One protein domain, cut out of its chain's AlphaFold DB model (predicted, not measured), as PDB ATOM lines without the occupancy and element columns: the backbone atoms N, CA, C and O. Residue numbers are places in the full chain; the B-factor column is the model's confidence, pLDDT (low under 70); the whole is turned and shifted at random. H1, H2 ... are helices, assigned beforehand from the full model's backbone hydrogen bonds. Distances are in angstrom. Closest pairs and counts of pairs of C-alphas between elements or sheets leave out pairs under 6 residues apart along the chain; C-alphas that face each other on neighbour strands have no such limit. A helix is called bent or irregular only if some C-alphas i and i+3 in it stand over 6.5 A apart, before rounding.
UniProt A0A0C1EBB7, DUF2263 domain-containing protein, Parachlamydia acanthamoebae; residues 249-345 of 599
ATOM      1  N   ASP A 249      -8.541  48.153 -59.445       69.50
ATOM      2  CA  ASP A 249      -7.713  49.326 -59.172       69.50
ATOM      3  C   ASP A 249      -8.388  50.652 -59.543       69.50
ATOM      4  O   ASP A 249      -8.037  51.681 -58.969       69.50
ATOM      5  N   SER A 250      -9.391  50.657 -60.434       79.06
ATOM      6  CA  SER A 250     -10.138  51.886 -60.746       79.06
ATOM      7  C   SER A 250     -11.191  52.225 -59.688       79.06
ATOM      8  O   SER A 250     -11.624  53.377 -59.595       79.06
ATOM      9  N   ILE A 251     -11.597  51.251 -58.866       86.25
ATOM     10  CA  ILE A 251     -12.617  51.438 -57.835       86.25
ATOM     11  C   ILE A 251     -12.008  52.164 -56.632       86.25
ATOM     12  O   ILE A 251     -11.352  51.575 -55.765       86.25
ATOM     13  N   SER A 252     -12.263  53.467 -56.578       87.38
ATOM     14  CA  SER A 252     -11.701  54.400 -55.600       87.38
ATOM     15  C   SER A 252     -12.521  54.563 -54.315       87.38
ATOM     16  O   SER A 252     -11.990  55.052 -53.321       87.38
ATOM     17  N   SER A 253     -13.803  54.179 -54.304       92.62
ATOM     18  CA  SER A 253     -14.691  54.363 -53.147       92.62
ATOM     19  C   SER A 253     -15.820  53.328 -53.093       92.62
ATOM     20  O   SER A 253     -16.130  52.677 -54.093       92.62
ATOM     21  N   ILE A 254     -16.471  53.203 -51.926       92.12
ATOM     22  CA  ILE A 254     -17.687  52.384 -51.764       92.12
ATOM     23  C   ILE A 254     -18.794  52.859 -52.717       92.12
ATOM     24  O   ILE A 254     -19.481  52.032 -53.304       92.12
ATOM     25  N   GLU A 255     -18.960  54.170 -52.916       92.75
ATOM     26  CA  GLU A 255     -19.998  54.698 -53.813       92.75
ATOM     27  C   GLU A 255     -19.708  54.393 -55.286       92.75
ATOM     28  O   GLU A 255     -20.621  54.011 -56.014       92.75
ATOM     29  N   HIS A 256     -18.442  54.458 -55.715       90.50
ATOM     30  CA  HIS A 256     -18.048  54.006 -57.053       90.50
ATOM     31  C   HIS A 256     -18.336  52.505 -57.221       90.50
ATOM     32  O   HIS A 256     -18.982  52.103 -58.186       90.50
ATOM     33  N   TYR A 257     -17.970  51.675 -56.236       88.62
ATOM     34  CA  TYR A 257     -18.315  50.250 -56.249       88.62
ATOM     35  C   TYR A 257     -19.829  50.018 -56.349       88.62
ATOM     36  O   TYR A 257     -20.271  49.183 -57.131       88.62
ATOM     37  N   LYS A 258     -20.636  50.760 -55.582       89.50
ATOM     38  CA  LYS A 258     -22.102  50.658 -55.608       89.50
ATOM     39  C   LYS A 258     -22.670  51.007 -56.979       89.50
ATOM     40  O   LYS A 258     -23.553  50.299 -57.455       89.50
ATOM     41  N   GLN A 259     -22.170  52.065 -57.616       87.81
ATOM     42  CA  GLN A 259     -22.593  52.454 -58.963       87.81
ATOM     43  C   GLN A 259     -22.336  51.329 -59.969       87.81
ATOM     44  O   GLN A 259     -23.272  50.902 -60.642       87.81
ATOM     45  N   GLU A 260     -21.117  50.788 -59.995       83.25
ATOM     46  CA  GLU A 260     -20.754  49.656 -60.858       83.25
ATOM     47  C   GLU A 260     -21.593  48.407 -60.545       83.25
ATOM     48  O   GLU A 260     -22.130  47.753 -61.442       83.25
ATOM     49  N   PHE A 261     -21.785  48.108 -59.256       81.75
ATOM     50  CA  PHE A 261     -22.586  46.980 -58.788       81.75
ATOM     51  C   PHE A 261     -24.032  47.062 -59.290       81.75
ATOM     52  O   PHE A 261     -24.548  46.104 -59.869       81.75
ATOM     53  N   PHE A 262     -24.704  48.195 -59.074       84.06
ATOM     54  CA  PHE A 262     -26.109  48.364 -59.450       84.06
ATOM     55  C   PHE A 262     -26.295  48.574 -60.954       84.06
ATOM     56  O   PHE A 262     -27.339  48.186 -61.481       84.06
ATOM     57  N   HIS A 263     -25.294  49.115 -61.654       81.88
ATOM     58  CA  HIS A 263     -25.279  49.161 -63.115       81.88
ATOM     59  C   HIS A 263     -25.266  47.748 -63.706       81.88
ATOM     60  O   HIS A 263     -26.083  47.424 -64.569       81.88
ATOM     61  N   ALA A 264     -24.401  46.875 -63.185       74.44
ATOM     62  CA  ALA A 264     -24.338  45.481 -63.606       74.44
ATOM     63  C   ALA A 264     -25.571  44.664 -63.158       74.44
ATOM     64  O   ALA A 264     -25.980  43.733 -63.858       74.44
ATOM     65  N   TYR A 265     -26.189  45.006 -62.017       71.75
ATOM     66  CA  TYR A 265     -27.308  44.260 -61.425       71.75
ATOM     67  C   TYR A 265     -28.445  45.159 -60.922       71.75
ATOM     68  O   TYR A 265     -28.651  45.293 -59.714       71.75
ATOM     69  N   PRO A 266     -29.311  45.658 -61.818       62.06
ATOM     70  CA  PRO A 266     -30.475  46.451 -61.420       62.06
ATOM     71  C   PRO A 266     -31.578  45.627 -60.719       62.06
ATOM     72  O   PRO A 266     -32.612  46.177 -60.340       62.06
ATOM     73  N   ARG A 267     -31.424  44.295 -60.591       66.56
ATOM     74  CA  ARG A 267     -32.422  43.387 -59.987       66.56
ATOM     75  C   ARG A 267     -31.807  42.377 -59.005       66.56
ATOM     76  O   ARG A 267     -31.503  42.724 -57.872       66.56
ATOM     77  N   LYS A 268     -31.689  41.102 -59.409       61.09
ATOM     78  CA  LYS A 268     -31.179  39.983 -58.597       61.09
ATOM     79  C   LYS A 268     -29.903  39.421 -59.207       61.09
ATOM     80  O   LYS A 268     -29.848  39.204 -60.415       61.09
ATOM     81  N   ILE A 269     -28.938  39.108 -58.348       62.88
ATOM     82  CA  ILE A 269     -27.694  38.434 -58.723       62.88
ATOM     83  C   ILE A 269     -28.026  37.022 -59.222       62.88
ATOM     84  O   ILE A 269     -28.592  36.205 -58.489       62.88
ATOM     85  N   GLN A 270     -27.677  36.729 -60.475       57.78
ATOM     86  CA  GLN A 270     -27.668  35.371 -61.016       57.78
ATOM     87  C   GLN A 270     -26.221  34.874 -61.048       57.78
ATOM     88  O   GLN A 270     -25.397  35.415 -61.776       57.78
ATOM     89  N   ILE A 271     -25.925  33.863 -60.230       56.38
ATOM     90  CA  ILE A 271     -24.649  33.134 -60.264       56.38
ATOM     91  C   ILE A 271     -24.765  32.112 -61.405       56.38
ATOM     92  O   ILE A 271     -25.717  31.328 -61.401       56.38
ATOM     93  N   THR A 272     -23.859  32.168 -62.383       53.50
ATOM     94  CA  THR A 272     -23.818  31.286 -63.565       53.50
ATOM     95  C   THR A 272     -22.498  30.523 -63.611       53.50
ATOM     96  O   THR A 272     -21.481  31.085 -63.218       53.50
ATOM     97  N   ASN A 273     -22.503  29.308 -64.162       49.97
ATOM     98  CA  ASN A 273     -21.368  28.373 -64.166       49.97
ATOM     99  C   ASN A 273     -20.053  28.948 -64.725       49.97
ATOM    100  O   ASN A 273     -18.979  28.519 -64.316       49.97
ATOM    101  N   ASP A 274     -20.129  29.915 -65.642       43.53
ATOM    102  CA  ASP A 274     -18.952  30.406 -66.366       43.53
ATOM    103  C   ASP A 274     -18.284  31.625 -65.716       43.53
ATOM    104  O   ASP A 274     -17.159  31.964 -66.082       43.53
ATOM    105  N   PHE A 275     -18.955  32.293 -64.767       49.47
ATOM    106  CA  PHE A 275     -18.487  33.560 -64.206       49.47
ATOM    107  C   PHE A 275     -19.046  33.845 -62.810       49.47
ATOM    108  O   PHE A 275     -20.262  33.941 -62.615       49.47
ATOM    109  N   TYR A 276     -18.140  34.123 -61.879       52.00
ATOM    110  CA  TYR A 276     -18.439  34.739 -60.592       52.00
ATOM    111  C   TYR A 276     -18.227  36.237 -60.735       52.00
ATOM    112  O   TYR A 276     -17.275  36.651 -61.384       52.00
ATOM    113  N   LEU A 277     -19.123  37.058 -60.195       50.31
ATOM    114  CA  LEU A 277     -18.942  38.514 -60.230       50.31
ATOM    115  C   LEU A 277     -18.479  39.069 -58.875       50.31
ATOM    116  O   LEU A 277     -17.765  40.063 -58.816       50.31
ATOM    117  N   PHE A 278     -18.843  38.363 -57.799       61.44
ATOM    118  CA  PHE A 278     -18.401  38.585 -56.422       61.44
ATOM    119  C   PHE A 278     -18.009  37.239 -55.841       61.44
ATOM    120  O   PHE A 278     -18.758  36.608 -55.091       61.44
ATOM    121  N   ASP A 279     -16.857  36.759 -56.277       69.31
ATOM    122  CA  ASP A 279     -16.263  35.607 -55.645       69.31
ATOM    123  C   ASP A 279     -15.623  36.078 -54.338       69.31
ATOM    124  O   ASP A 279     -14.578  36.717 -54.336       69.31
ATOM    125  N   ILE A 280     -16.273  35.819 -53.204       74.56
ATOM    126  CA  ILE A 280     -15.686  36.117 -51.888       74.56
ATOM    127  C   ILE A 280     -14.365  35.359 -51.660       74.56
ATOM    128  O   ILE A 280     -13.628  35.699 -50.740       74.56
ATOM    129  N   LEU A 281     -14.058  34.369 -52.503       74.06
ATOM    130  CA  LEU A 281     -12.826  33.588 -52.525       74.06
ATOM    131  C   LEU A 281     -11.735  34.261 -53.385       74.06
ATOM    132  O   LEU A 281     -10.561  33.923 -53.246       74.06
ATOM    133  N   ASP A 282     -12.094  35.237 -54.227       77.19
ATOM    134  CA  ASP A 282     -11.164  36.016 -55.047       77.19
ATOM    135  C   ASP A 282     -10.355  36.979 -54.169       77.19
ATOM    136  O   ASP A 282     -10.876  37.912 -53.551       77.19
ATOM    137  N   VAL A 283      -9.043  36.752 -54.133       80.50
ATOM    138  CA  VAL A 283      -8.098  37.517 -53.312       80.50
ATOM    139  C   VAL A 283      -8.043  38.994 -53.718       80.50
ATOM    140  O   VAL A 283      -7.877  39.855 -52.853       80.50
ATOM    141  N   GLN A 284      -8.206  39.329 -55.001       81.38
ATOM    142  CA  GLN A 284      -8.232  40.727 -55.437       81.38
ATOM    143  C   GLN A 284      -9.510  41.422 -54.961       81.38
ATOM    144  O   GLN A 284      -9.442  42.548 -54.461       81.38
ATOM    145  N   PHE A 285     -10.656  40.739 -55.027       84.12
ATOM    146  CA  PHE A 285     -11.908  41.269 -54.491       84.12
ATOM    147  C   PHE A 285     -11.859  41.435 -52.969       84.12
ATOM    148  O   PHE A 285     -12.306  42.453 -52.438       84.12
ATOM    149  N   GLN A 286     -11.258  40.482 -52.256       88.81
ATOM    150  CA  GLN A 286     -10.992  40.604 -50.823       88.81
ATOM    151  C   GLN A 286     -10.101  41.810 -50.505       88.81
ATOM    152  O   GLN A 286     -10.405  42.565 -49.587       88.81
ATOM    153  N   ASN A 287      -9.025  42.031 -51.270       88.75
ATOM    154  CA  ASN A 287      -8.139  43.185 -51.083       88.75
ATOM    155  C   ASN A 287      -8.877  44.511 -51.327       88.75
ATOM    156  O   ASN A 287      -8.730  45.448 -50.541       88.75
ATOM    157  N   LEU A 288      -9.714  44.581 -52.371       89.62
ATOM    158  CA  LEU A 288     -10.602  45.720 -52.604       89.62
ATOM    159  C   LEU A 288     -11.536  45.938 -51.410       89.62
ATOM    160  O   LEU A 288     -11.664  47.060 -50.925       89.62
ATOM    161  N   ALA A 289     -12.178  44.876 -50.928       93.12
ATOM    162  CA  ALA A 289     -13.102  44.939 -49.810       93.12
ATOM    163  C   ALA A 289     -12.424  45.434 -48.530       93.12
ATOM    164  O   ALA A 289     -12.940  46.355 -47.899       93.12
ATOM    165  N   LEU A 290     -11.250  44.898 -48.180       94.12
ATOM    166  CA  LEU A 290     -10.442  45.361 -47.047       94.12
ATOM    167  C   LEU A 290     -10.119  46.857 -47.179       94.12
ATOM    168  O   LEU A 290     -10.363  47.614 -46.246       94.12
ATOM    169  N   ARG A 291      -9.669  47.300 -48.363       93.56
ATOM    170  CA  ARG A 291      -9.350  48.710 -48.644       93.56
ATOM    171  C   ARG A 291     -10.561  49.631 -48.495       93.56
ATOM    172  O   ARG A 291     -10.466  50.665 -47.847       93.56
ATOM    173  N   LEU A 292     -11.685  49.285 -49.122       93.94
ATOM    174  CA  LEU A 292     -12.863  50.152 -49.156       93.94
ATOM    175  C   LEU A 292     -13.595  50.220 -47.812       93.94
ATOM    176  O   LEU A 292     -14.298  51.195 -47.569       93.94
ATOM    177  N   THR A 293     -13.455  49.201 -46.961       94.44
ATOM    178  CA  THR A 293     -14.205  49.088 -45.699       94.44
ATOM    179  C   THR A 293     -13.395  49.419 -44.442       94.44
ATOM    180  O   THR A 293     -13.970  49.397 -43.358       94.44
ATOM    181  N   ASP A 294     -12.102  49.757 -44.551       92.38
ATOM    182  CA  ASP A 294     -11.229  50.052 -43.392       92.38
ATOM    183  C   ASP A 294     -11.728  51.234 -42.537       92.38
ATOM    184  O   ASP A 294     -11.496  51.270 -41.330       92.38
ATOM    185  N   SER A 295     -12.459  52.179 -43.134       88.88
ATOM    186  CA  SER A 295     -13.028  53.339 -42.435       88.88
ATOM    187  C   SER A 295     -14.436  53.120 -41.868       88.88
ATOM    188  O   SER A 295     -14.955  54.011 -41.194       88.88
ATOM    189  N   LEU A 296     -15.074  51.974 -42.133       92.44
ATOM    190  CA  LEU A 296     -16.429  51.699 -41.651       92.44
ATOM    191  C   LEU A 296     -16.440  51.455 -40.140       92.44
ATOM    192  O   LEU A 296     -15.576  50.766 -39.595       92.44
ATOM    193  N   SER A 297     -17.463  51.973 -39.458       92.19
ATOM    194  CA  SER A 297     -17.654  51.681 -38.039       92.19
ATOM    195  C   SER A 297     -18.105  50.230 -37.828       92.19
ATOM    196  O   SER A 297     -18.697  49.606 -38.711       92.19
ATOM    197  N   LEU A 298     -17.925  49.693 -36.615       89.75
ATOM    198  CA  LEU A 298     -18.480  48.381 -36.248       89.75
ATOM    199  C   LEU A 298     -20.005  48.310 -36.420       89.75
ATOM    200  O   LEU A 298     -20.553  47.227 -36.618       89.75
ATOM    201  N   ASN A 299     -20.713  49.438 -36.321       90.19
ATOM    202  CA  ASN A 299     -22.146  49.465 -36.584       90.19
ATOM    203  C   ASN A 299     -22.447  49.294 -38.079       90.19
ATOM    204  O   ASN A 299     -23.321  48.502 -38.423       90.19
ATOM    205  N   ASP A 300     -21.697  49.963 -38.955       91.31
ATOM    206  CA  ASP A 300     -21.869  49.854 -40.412       91.31
ATOM    207  C   ASP A 300     -21.517  48.450 -40.916       91.31
ATOM    208  O   ASP A 300     -22.202  47.905 -41.782       91.31
ATOM    209  N   LEU A 301     -20.484  47.832 -40.327       91.00
ATOM    210  CA  LEU A 301     -20.094  46.452 -40.621       91.00
ATOM    211  C   LEU A 301     -21.189  45.444 -40.230       91.00
ATOM    212  O   LEU A 301     -21.423  44.485 -40.961       91.00
ATOM    213  N   ARG A 302     -21.870  45.661 -39.097       87.31
ATOM    214  CA  ARG A 302     -22.956  44.786 -38.614       87.31
ATOM    215  C   ARG A 302     -24.279  45.017 -39.341       87.31
ATOM    216  O   ARG A 302     -25.052  44.081 -39.547       87.31
ATOM    217  N   ASN A 303     -24.553  46.262 -39.720       86.31
ATOM    218  CA  ASN A 303     -25.843  46.698 -40.244       86.31
ATOM    219  C   ASN A 303     -25.699  47.368 -41.623       86.31
ATOM    220  O   ASN A 303     -26.007  48.554 -41.761       86.31
ATOM    221  N   PRO A 304     -25.271  46.632 -42.667       88.44
ATOM    222  CA  PRO A 304     -25.122  47.206 -43.997       88.44
ATOM    223  C   PRO A 304     -26.460  47.681 -44.563       88.44
ATOM    224  O   PRO A 304     -27.463  46.953 -44.562       88.44
ATOM    225  N   THR A 305     -26.440  48.896 -45.101       85.38
ATOM    226  CA  THR A 305     -27.613  49.612 -45.613       85.38
ATOM    227  C   THR A 305     -28.109  49.069 -46.951       85.38
ATOM    228  O   THR A 305     -29.307  49.126 -47.227       85.38
ATOM    229  N   ASP A 306     -27.226  48.477 -47.758       89.12
ATOM    230  CA  ASP A 306     -27.559  47.922 -49.067       89.12
ATOM    231  C   ASP A 306     -26.821  46.605 -49.374       89.12
ATOM    232  O   ASP A 306     -25.933  46.156 -48.644       89.12
ATOM    233  N   THR A 307     -27.263  45.929 -50.437       86.50
ATOM    234  CA  THR A 307     -26.736  44.617 -50.840       86.50
ATOM    235  C   THR A 307     -25.292  44.698 -51.331       86.50
ATOM    236  O   THR A 307     -24.526  43.774 -51.069       86.50
ATOM    237  N   ALA A 308     -24.891  45.781 -51.998       87.56
ATOM    238  CA  ALA A 308     -23.530  45.931 -52.503       87.56
ATOM    239  C   ALA A 308     -22.546  46.056 -51.329       87.56
ATOM    240  O   ALA A 308     -21.583  45.292 -51.235       87.56
ATOM    241  N   THR A 309     -22.838  46.928 -50.362       91.44
ATOM    242  CA  THR A 309     -22.022  47.066 -49.145       91.44
ATOM    243  C   THR A 309     -21.967  45.764 -48.343       91.44
ATOM    244  O   THR A 309     -20.897  45.384 -47.868       91.44
ATOM    245  N   LEU A 310     -23.077  45.019 -48.252       91.25
ATOM    246  CA  LEU A 310     -23.085  43.687 -47.638       91.25
ATOM    247  C   LEU A 310     -22.095  42.725 -48.321       91.25
ATOM    248  O   LEU A 310     -21.416  41.971 -47.627       91.25
ATOM    249  N   HIS A 311     -21.987  42.740 -49.653       88.69
ATOM    250  CA  HIS A 311     -21.029  41.894 -50.373       88.69
ATOM    251  C   HIS A 311     -19.573  42.275 -50.094       88.69
ATOM    252  O   HIS A 311     -18.764  41.375 -49.862       88.69
ATOM    253  N   LEU A 312     -19.249  43.573 -50.043       91.12
ATOM    254  CA  LEU A 312     -17.915  44.026 -49.628       91.12
ATOM    255  C   LEU A 312     -17.587  43.537 -48.215       91.12
ATOM    256  O   LEU A 312     -16.541  42.938 -47.999       91.12
ATOM    257  N   ILE A 313     -18.499  43.721 -47.258       93.62
ATOM    258  CA  ILE A 313     -18.277  43.292 -45.871       93.62
ATOM    259  C   ILE A 313     -18.081  41.776 -45.784       93.62
ATOM    260  O   ILE A 313     -17.194  41.312 -45.074       93.62
ATOM    261  N   ARG A 314     -18.853  40.986 -46.537       92.00
ATOM    262  CA  ARG A 314     -18.693  39.524 -46.576       92.00
ATOM    263  C   ARG A 314     -17.338  39.101 -47.142       92.00
ATOM    264  O   ARG A 314     -16.720  38.210 -46.571       92.00
ATOM    265  N   ALA A 315     -16.851  39.750 -48.201       90.88
ATOM    266  CA  ALA A 315     -15.514  39.492 -48.744       90.88
ATOM    267  C   ALA A 315     -14.400  39.900 -47.766       90.88
ATOM    268  O   ALA A 315     -13.477  39.125 -47.523       90.88
ATOM    269  N   ARG A 316     -14.523  41.076 -47.137       93.88
ATOM    270  CA  ARG A 316     -13.624  41.542 -46.069       93.88
ATOM    271  C   ARG A 316     -13.551  40.526 -44.927       93.88
ATOM    272  O   ARG A 316     -12.468  40.146 -44.496       93.88
ATOM    273  N   ASN A 317     -14.702  40.075 -44.442       94.69
ATOM    274  CA  ASN A 317     -14.777  39.162 -43.309       94.69
ATOM    275  C   ASN A 317     -14.294  37.754 -43.677       94.69
ATOM    276  O   ASN A 317     -13.638  37.117 -42.860       94.69
ATOM    277  N   TYR A 318     -14.532  37.299 -44.910       92.12
ATOM    278  CA  TYR A 318     -13.943  36.058 -45.408       92.12
ATOM    279  C   TYR A 318     -12.411  36.130 -45.428       92.12
ATOM    280  O   TYR A 318     -11.756  35.191 -44.983       92.12
ATOM    281  N   ALA A 319     -11.836  37.262 -45.855       91.88
ATOM    282  CA  ALA A 319     -10.393  37.485 -45.798       91.88
ATOM    283  C   ALA A 319      -9.867  37.375 -44.355       91.88
ATOM    284  O   ALA A 319      -8.957  36.600 -44.093       91.88
ATOM    285  N   ILE A 320     -10.498  38.063 -43.396       94.69
ATOM    286  CA  ILE A 320     -10.135  37.989 -41.966       94.69
ATOM    287  C   ILE A 320     -10.233  36.559 -41.410       94.69
ATOM    288  O   ILE A 320      -9.426  36.158 -40.570       94.69
ATOM    289  N   ALA A 321     -11.232  35.797 -41.856       92.69
ATOM    290  CA  ALA A 321     -11.507  34.438 -41.403       92.69
ATOM    291  C   ALA A 321     -10.556  33.376 -41.976       92.69
ATOM    292  O   ALA A 321     -10.554  32.254 -41.478       92.69
ATOM    293  N   THR A 322      -9.795  33.683 -43.031       88.00
ATOM    294  CA  THR A 322      -9.048  32.664 -43.793       88.00
ATOM    295  C   THR A 322      -7.584  32.997 -44.054       88.00
ATOM    296  O   THR A 322      -6.826  32.099 -44.417       88.00
ATOM    297  N   ARG A 323      -7.173  34.257 -43.876       89.25
ATOM    298  CA  ARG A 323      -5.831  34.750 -44.207       89.25
ATOM    299  C   ARG A 323      -5.063  35.079 -42.934       89.25
ATOM    300  O   ARG A 323      -5.546  35.846 -42.099       89.25
ATOM    301  N   ASP A 324      -3.889  34.480 -42.775       88.81
ATOM    302  CA  ASP A 324      -3.046  34.661 -41.592       88.81
ATOM    303  C   ASP A 324      -2.302  36.002 -41.606       88.81
ATOM    304  O   ASP A 324      -1.958  36.531 -40.550       88.81
ATOM    305  N   GLU A 325      -2.157  36.620 -42.778       91.19
ATOM    306  CA  GLU A 325      -1.593  37.954 -42.932       91.19
ATOM    307  C   GLU A 325      -2.583  39.087 -42.621       91.19
ATOM    308  O   GLU A 325      -2.182  40.249 -42.558       91.19
ATOM    309  N   ILE A 326      -3.870  38.784 -42.407       93.75
ATOM    310  CA  ILE A 326      -4.911  39.769 -42.083       93.75
ATOM    311  C   ILE A 326      -5.319  39.622 -40.613       93.75
ATOM    312  O   ILE A 326      -5.896  38.617 -40.196       93.75
ATOM    313  N   TYR A 327      -5.057  40.650 -39.806       94.19
ATOM    314  CA  TYR A 327      -5.427  40.647 -38.394       94.19
ATOM    315  C   TYR A 327      -6.950  40.706 -38.208       94.19
ATOM    316  O   TYR A 327      -7.693  41.096 -39.108       94.19
ATOM    317  N   TRP A 328      -7.441  40.368 -37.013       94.19
ATOM    318  CA  TRP A 328      -8.882  40.302 -36.726       94.19
ATOM    319  C   TRP A 328      -9.642  41.621 -36.948       94.19
ATOM    320  O   TRP A 328     -10.836  41.612 -37.227       94.19
ATOM    321  N   ASN A 329      -8.953  42.762 -36.899       92.62
ATOM    322  CA  ASN A 329      -9.537  44.066 -37.218       92.62
ATOM    323  C   ASN A 329      -9.606  44.373 -38.729       92.62
ATOM    324  O   ASN A 329     -10.064  45.452 -39.096       92.62
ATOM    325  N   GLY A 330      -9.171  43.463 -39.606       92.81
ATOM    326  CA  GLY A 330      -9.153  43.650 -41.059       92.81
ATOM    327  C   GLY A 330      -7.911  44.339 -41.617       92.81
ATOM    328  O   GLY A 330      -7.872  44.618 -42.810       92.81
ATOM    329  N   ARG A 331      -6.891  44.612 -40.798       92.81
ATOM    330  CA  ARG A 331      -5.648  45.244 -41.263       92.81
ATOM    331  C   ARG A 331      -4.571  44.213 -41.568       92.81
ATOM    332  O   ARG A 331      -4.459  43.200 -40.882       92.81
ATOM    333  N   LEU A 332      -3.746  44.514 -42.567       93.94
ATOM    334  CA  LEU A 332      -2.570  43.714 -42.901       93.94
ATOM    335  C   LEU A 332      -1.579  43.722 -41.728       93.94
ATOM    336  O   LEU A 332      -1.221  44.785 -41.211       93.94
ATOM    337  N   ILE A 333      -1.113  42.541 -41.331       91.50
ATOM    338  CA  ILE A 333      -0.028  42.380 -40.370       91.50
ATOM    339  C   ILE A 333       1.290  42.683 -41.098       91.50
ATOM    340  O   ILE A 333       1.579  42.057 -42.120       91.50
ATOM    341  N   PRO A 334       2.116  43.630 -40.615       92.75
ATOM    342  CA  PRO A 334       3.399  43.912 -41.249       92.75
ATOM    343  C   PRO A 334       4.293  42.668 -41.282       92.75
ATOM    344  O   PRO A 334       4.441  41.990 -40.269       92.75
ATOM    345  N   SER A 335       4.968  42.410 -42.405       88.06
ATOM    346  CA  SER A 335       5.792  41.201 -42.603       88.06
ATOM    347  C   SER A 335       6.935  41.026 -41.590       88.06
ATOM    348  O   SER A 335       7.422  39.917 -41.389       88.06
ATOM    349  N   HIS A 336       7.358  42.101 -40.917       92.75
ATOM    350  CA  HIS A 336       8.358  42.050 -39.847       92.75
ATOM    351  C   HIS A 336       7.785  41.606 -38.484       92.75
ATOM    352  O   HIS A 336       8.553  41.284 -37.583       92.75
ATOM    353  N   ARG A 337       6.455  41.568 -38.313       95.25
ATOM    354  CA  ARG A 337       5.757  41.112 -37.096       95.25
ATOM    355  C   ARG A 337       5.431  39.621 -37.165       95.25
ATOM    356  O   ARG A 337       4.269  39.218 -37.160       95.25
ATOM    357  N   GLN A 338       6.481  38.803 -37.237       93.06
ATOM    358  CA  GLN A 338       6.376  37.338 -37.304       93.06
ATOM    359  C   GLN A 338       5.636  36.736 -36.100       93.06
ATOM    360  O   GLN A 338       4.958  35.723 -36.240       93.06
ATOM    361  N   ASP A 339       5.701  37.396 -34.942       94.75
ATOM    362  CA  ASP A 339       4.944  37.041 -33.742       94.75
ATOM    363  C   ASP A 339       3.425  37.084 -33.975       94.75
ATOM    364  O   ASP A 339       2.712  36.146 -33.627       94.75
ATOM    365  N   LEU A 340       2.922  38.149 -34.608       92.81
ATOM    366  CA  LEU A 340       1.491  38.314 -34.868       92.81
ATOM    367  C   LEU A 340       0.991  37.382 -35.972       92.81
ATOM    368  O   LEU A 340      -0.114  36.860 -35.849       92.81
ATOM    369  N   LEU A 341       1.799  37.167 -37.016       86.31
ATOM    370  CA  LEU A 341       1.495  36.214 -38.090       86.31
ATOM    371  C   LEU A 341       1.348  34.797 -37.526       86.31
ATOM    372  O   LEU A 341       0.339  34.138 -37.767       86.31
ATOM    373  N   LEU A 342       2.316  34.358 -36.712       89.00
ATOM    374  CA  LEU A 342       2.290  33.035 -36.093       89.00
ATOM    375  C   LEU A 342       1.100  32.878 -35.138       89.00
ATOM    376  O   LEU A 342       0.410  31.865 -35.197       89.00
ATOM    377  N   ASN A 343       0.825  33.889 -34.306       92.44
ATOM    378  CA  ASN A 343      -0.326  33.867 -33.402       92.44
ATOM    379  C   ASN A 343      -1.645  33.748 -34.178       92.44
ATOM    380  O   ASN A 343      -2.464  32.887 -33.865       92.44
ATOM    381  N   LYS A 344      -1.835  34.563 -35.224       90.38
ATOM    382  CA  LYS A 344      -3.041  34.529 -36.059       90.38
ATOM    383  C   LYS A 344      -3.206  33.176 -36.759       90.38
ATOM    384  O   LYS A 344      -4.306  32.624 -36.750       90.38
ATOM    385  N   ALA A 345      -2.131  32.631 -37.330       87.38
ATOM    386  CA  ALA A 345      -2.140  31.309 -37.951       87.38
ATOM    387  C   ALA A 345      -2.528  30.217 -36.939       87.38
ATOM    388  O   ALA A 345      -3.395  29.392 -37.224       87.38
TER     389      ALA A 345
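Overview. This is residues 249 to 345 of the 599 residues of the protein "DUF2263 domain-containing protein" of Parachlamydia acanthamoebae (UniProt A0A0C1EBB7). A long helix, H4, runs through the middle of the domain, roughly along its longest axis, and H2 packs crosswise on it. H1 meets H4 near H4's first residues, the short H3 sits near H4, and H5 lies by itself beyond the other end of H4, reached by the long loop of residues 323 to 337. Another long loop, residues 265 to 282, swings away from the end of H1 and comes back to the start of H2. The printed part has 97 residues with five named helices, H1 to H5 in order along the chain, and no named strand; the class is all helix, with 51 of the 97 residues in the helices. The whole is compact, with a radius of gyration of the C-alphas of 14.5 A, and the C-alphas span 46 by 32 by 24 A.

Along the chain. The printed part begins at Asp 249, and H1 follows with residues 254 to 264, from C-alpha 254 at (-17.687, 52.384, -51.764) to C-alpha 264, 15.2 A away. Residues 265 to 282 belong to no named element. H2 holds residues 283 to 293 and is 15.1 A long from first to last C-alpha. After four residues comes H3, residues 298 to 302, with 6.2 A between its first and last C-alphas. After four more comes H4, residues 307 to 322, the longest helix at 16 residues; it runs 22.5 A from C-alpha 307 at (-26.736, 44.617, -50.840) to C-alpha 322 at (-9.048, 32.664, -43.793). Residues 323 to 337 belong to no named element. H5, residues 338 to 345, is 10.5 A long and ends at C-alpha 345 at (-2.140, 31.309, -37.951). No helix is bent.

Arrangement. H1 touches H4, and H4 touches H1 with residues 308 to 309 alone. The closest C-alphas of the two are those of Lys 258 and Ala 308, 5.8 A apart. Their lines stand at a steep tilt of 67 degrees, and they run opposite ways. H1 and H2 are close but not clearly touching; their closest C-alphas, those of Ile 254 and Leu 292, are 5.9 A apart, and they run opposite ways at a steep tilt of 52 degrees. H2 touches H4, which takes part with residues 312 to 319 alone, and there are 19 pairs of C-alphas within 8 A. The closest C-alphas of this pair are those of Ala 289 and Leu 312, 4.9 A apart, and the centres are 8.2 A apart. H2 and H4 run opposite ways at a steep tilt of 65 degrees. H2 and H3 are only just apart, with their closest C-alphas 8.2 A from each other. H3 is close to H4 but not clearly touching it, with the C-alphas of Leu 301 and Ile 313, the closest of the two helices, 6.4 A apart. H5 is apart from H1, H2, H3 and H4. In H1, H2, H3, H4 and H5 every backbone O i to N i+4 pair is within hydrogen-bond range.

Size, cuts and confidence. The two C-alphas farthest apart are those of Arg 267 and Asp 339, at 46.1 A, while the first and last printed C-alphas, of Asp 249 and Ala 345, are 28.4 A apart. The centres of H4 and H2 are nearest to the mean of the C-alphas, at 4.1 A and 4.2 A, and that of H5 is farthest, at 21.5 A. The links from H1 to H2 and from H4 to H5 are long, and those from H2 to H3 and from H3 to H4 are tight. The printed part has no cut. The mean pLDDT of the printed part is 84.3; residue 249 and residues 266 to 279 are under 70, where the model's confidence is low.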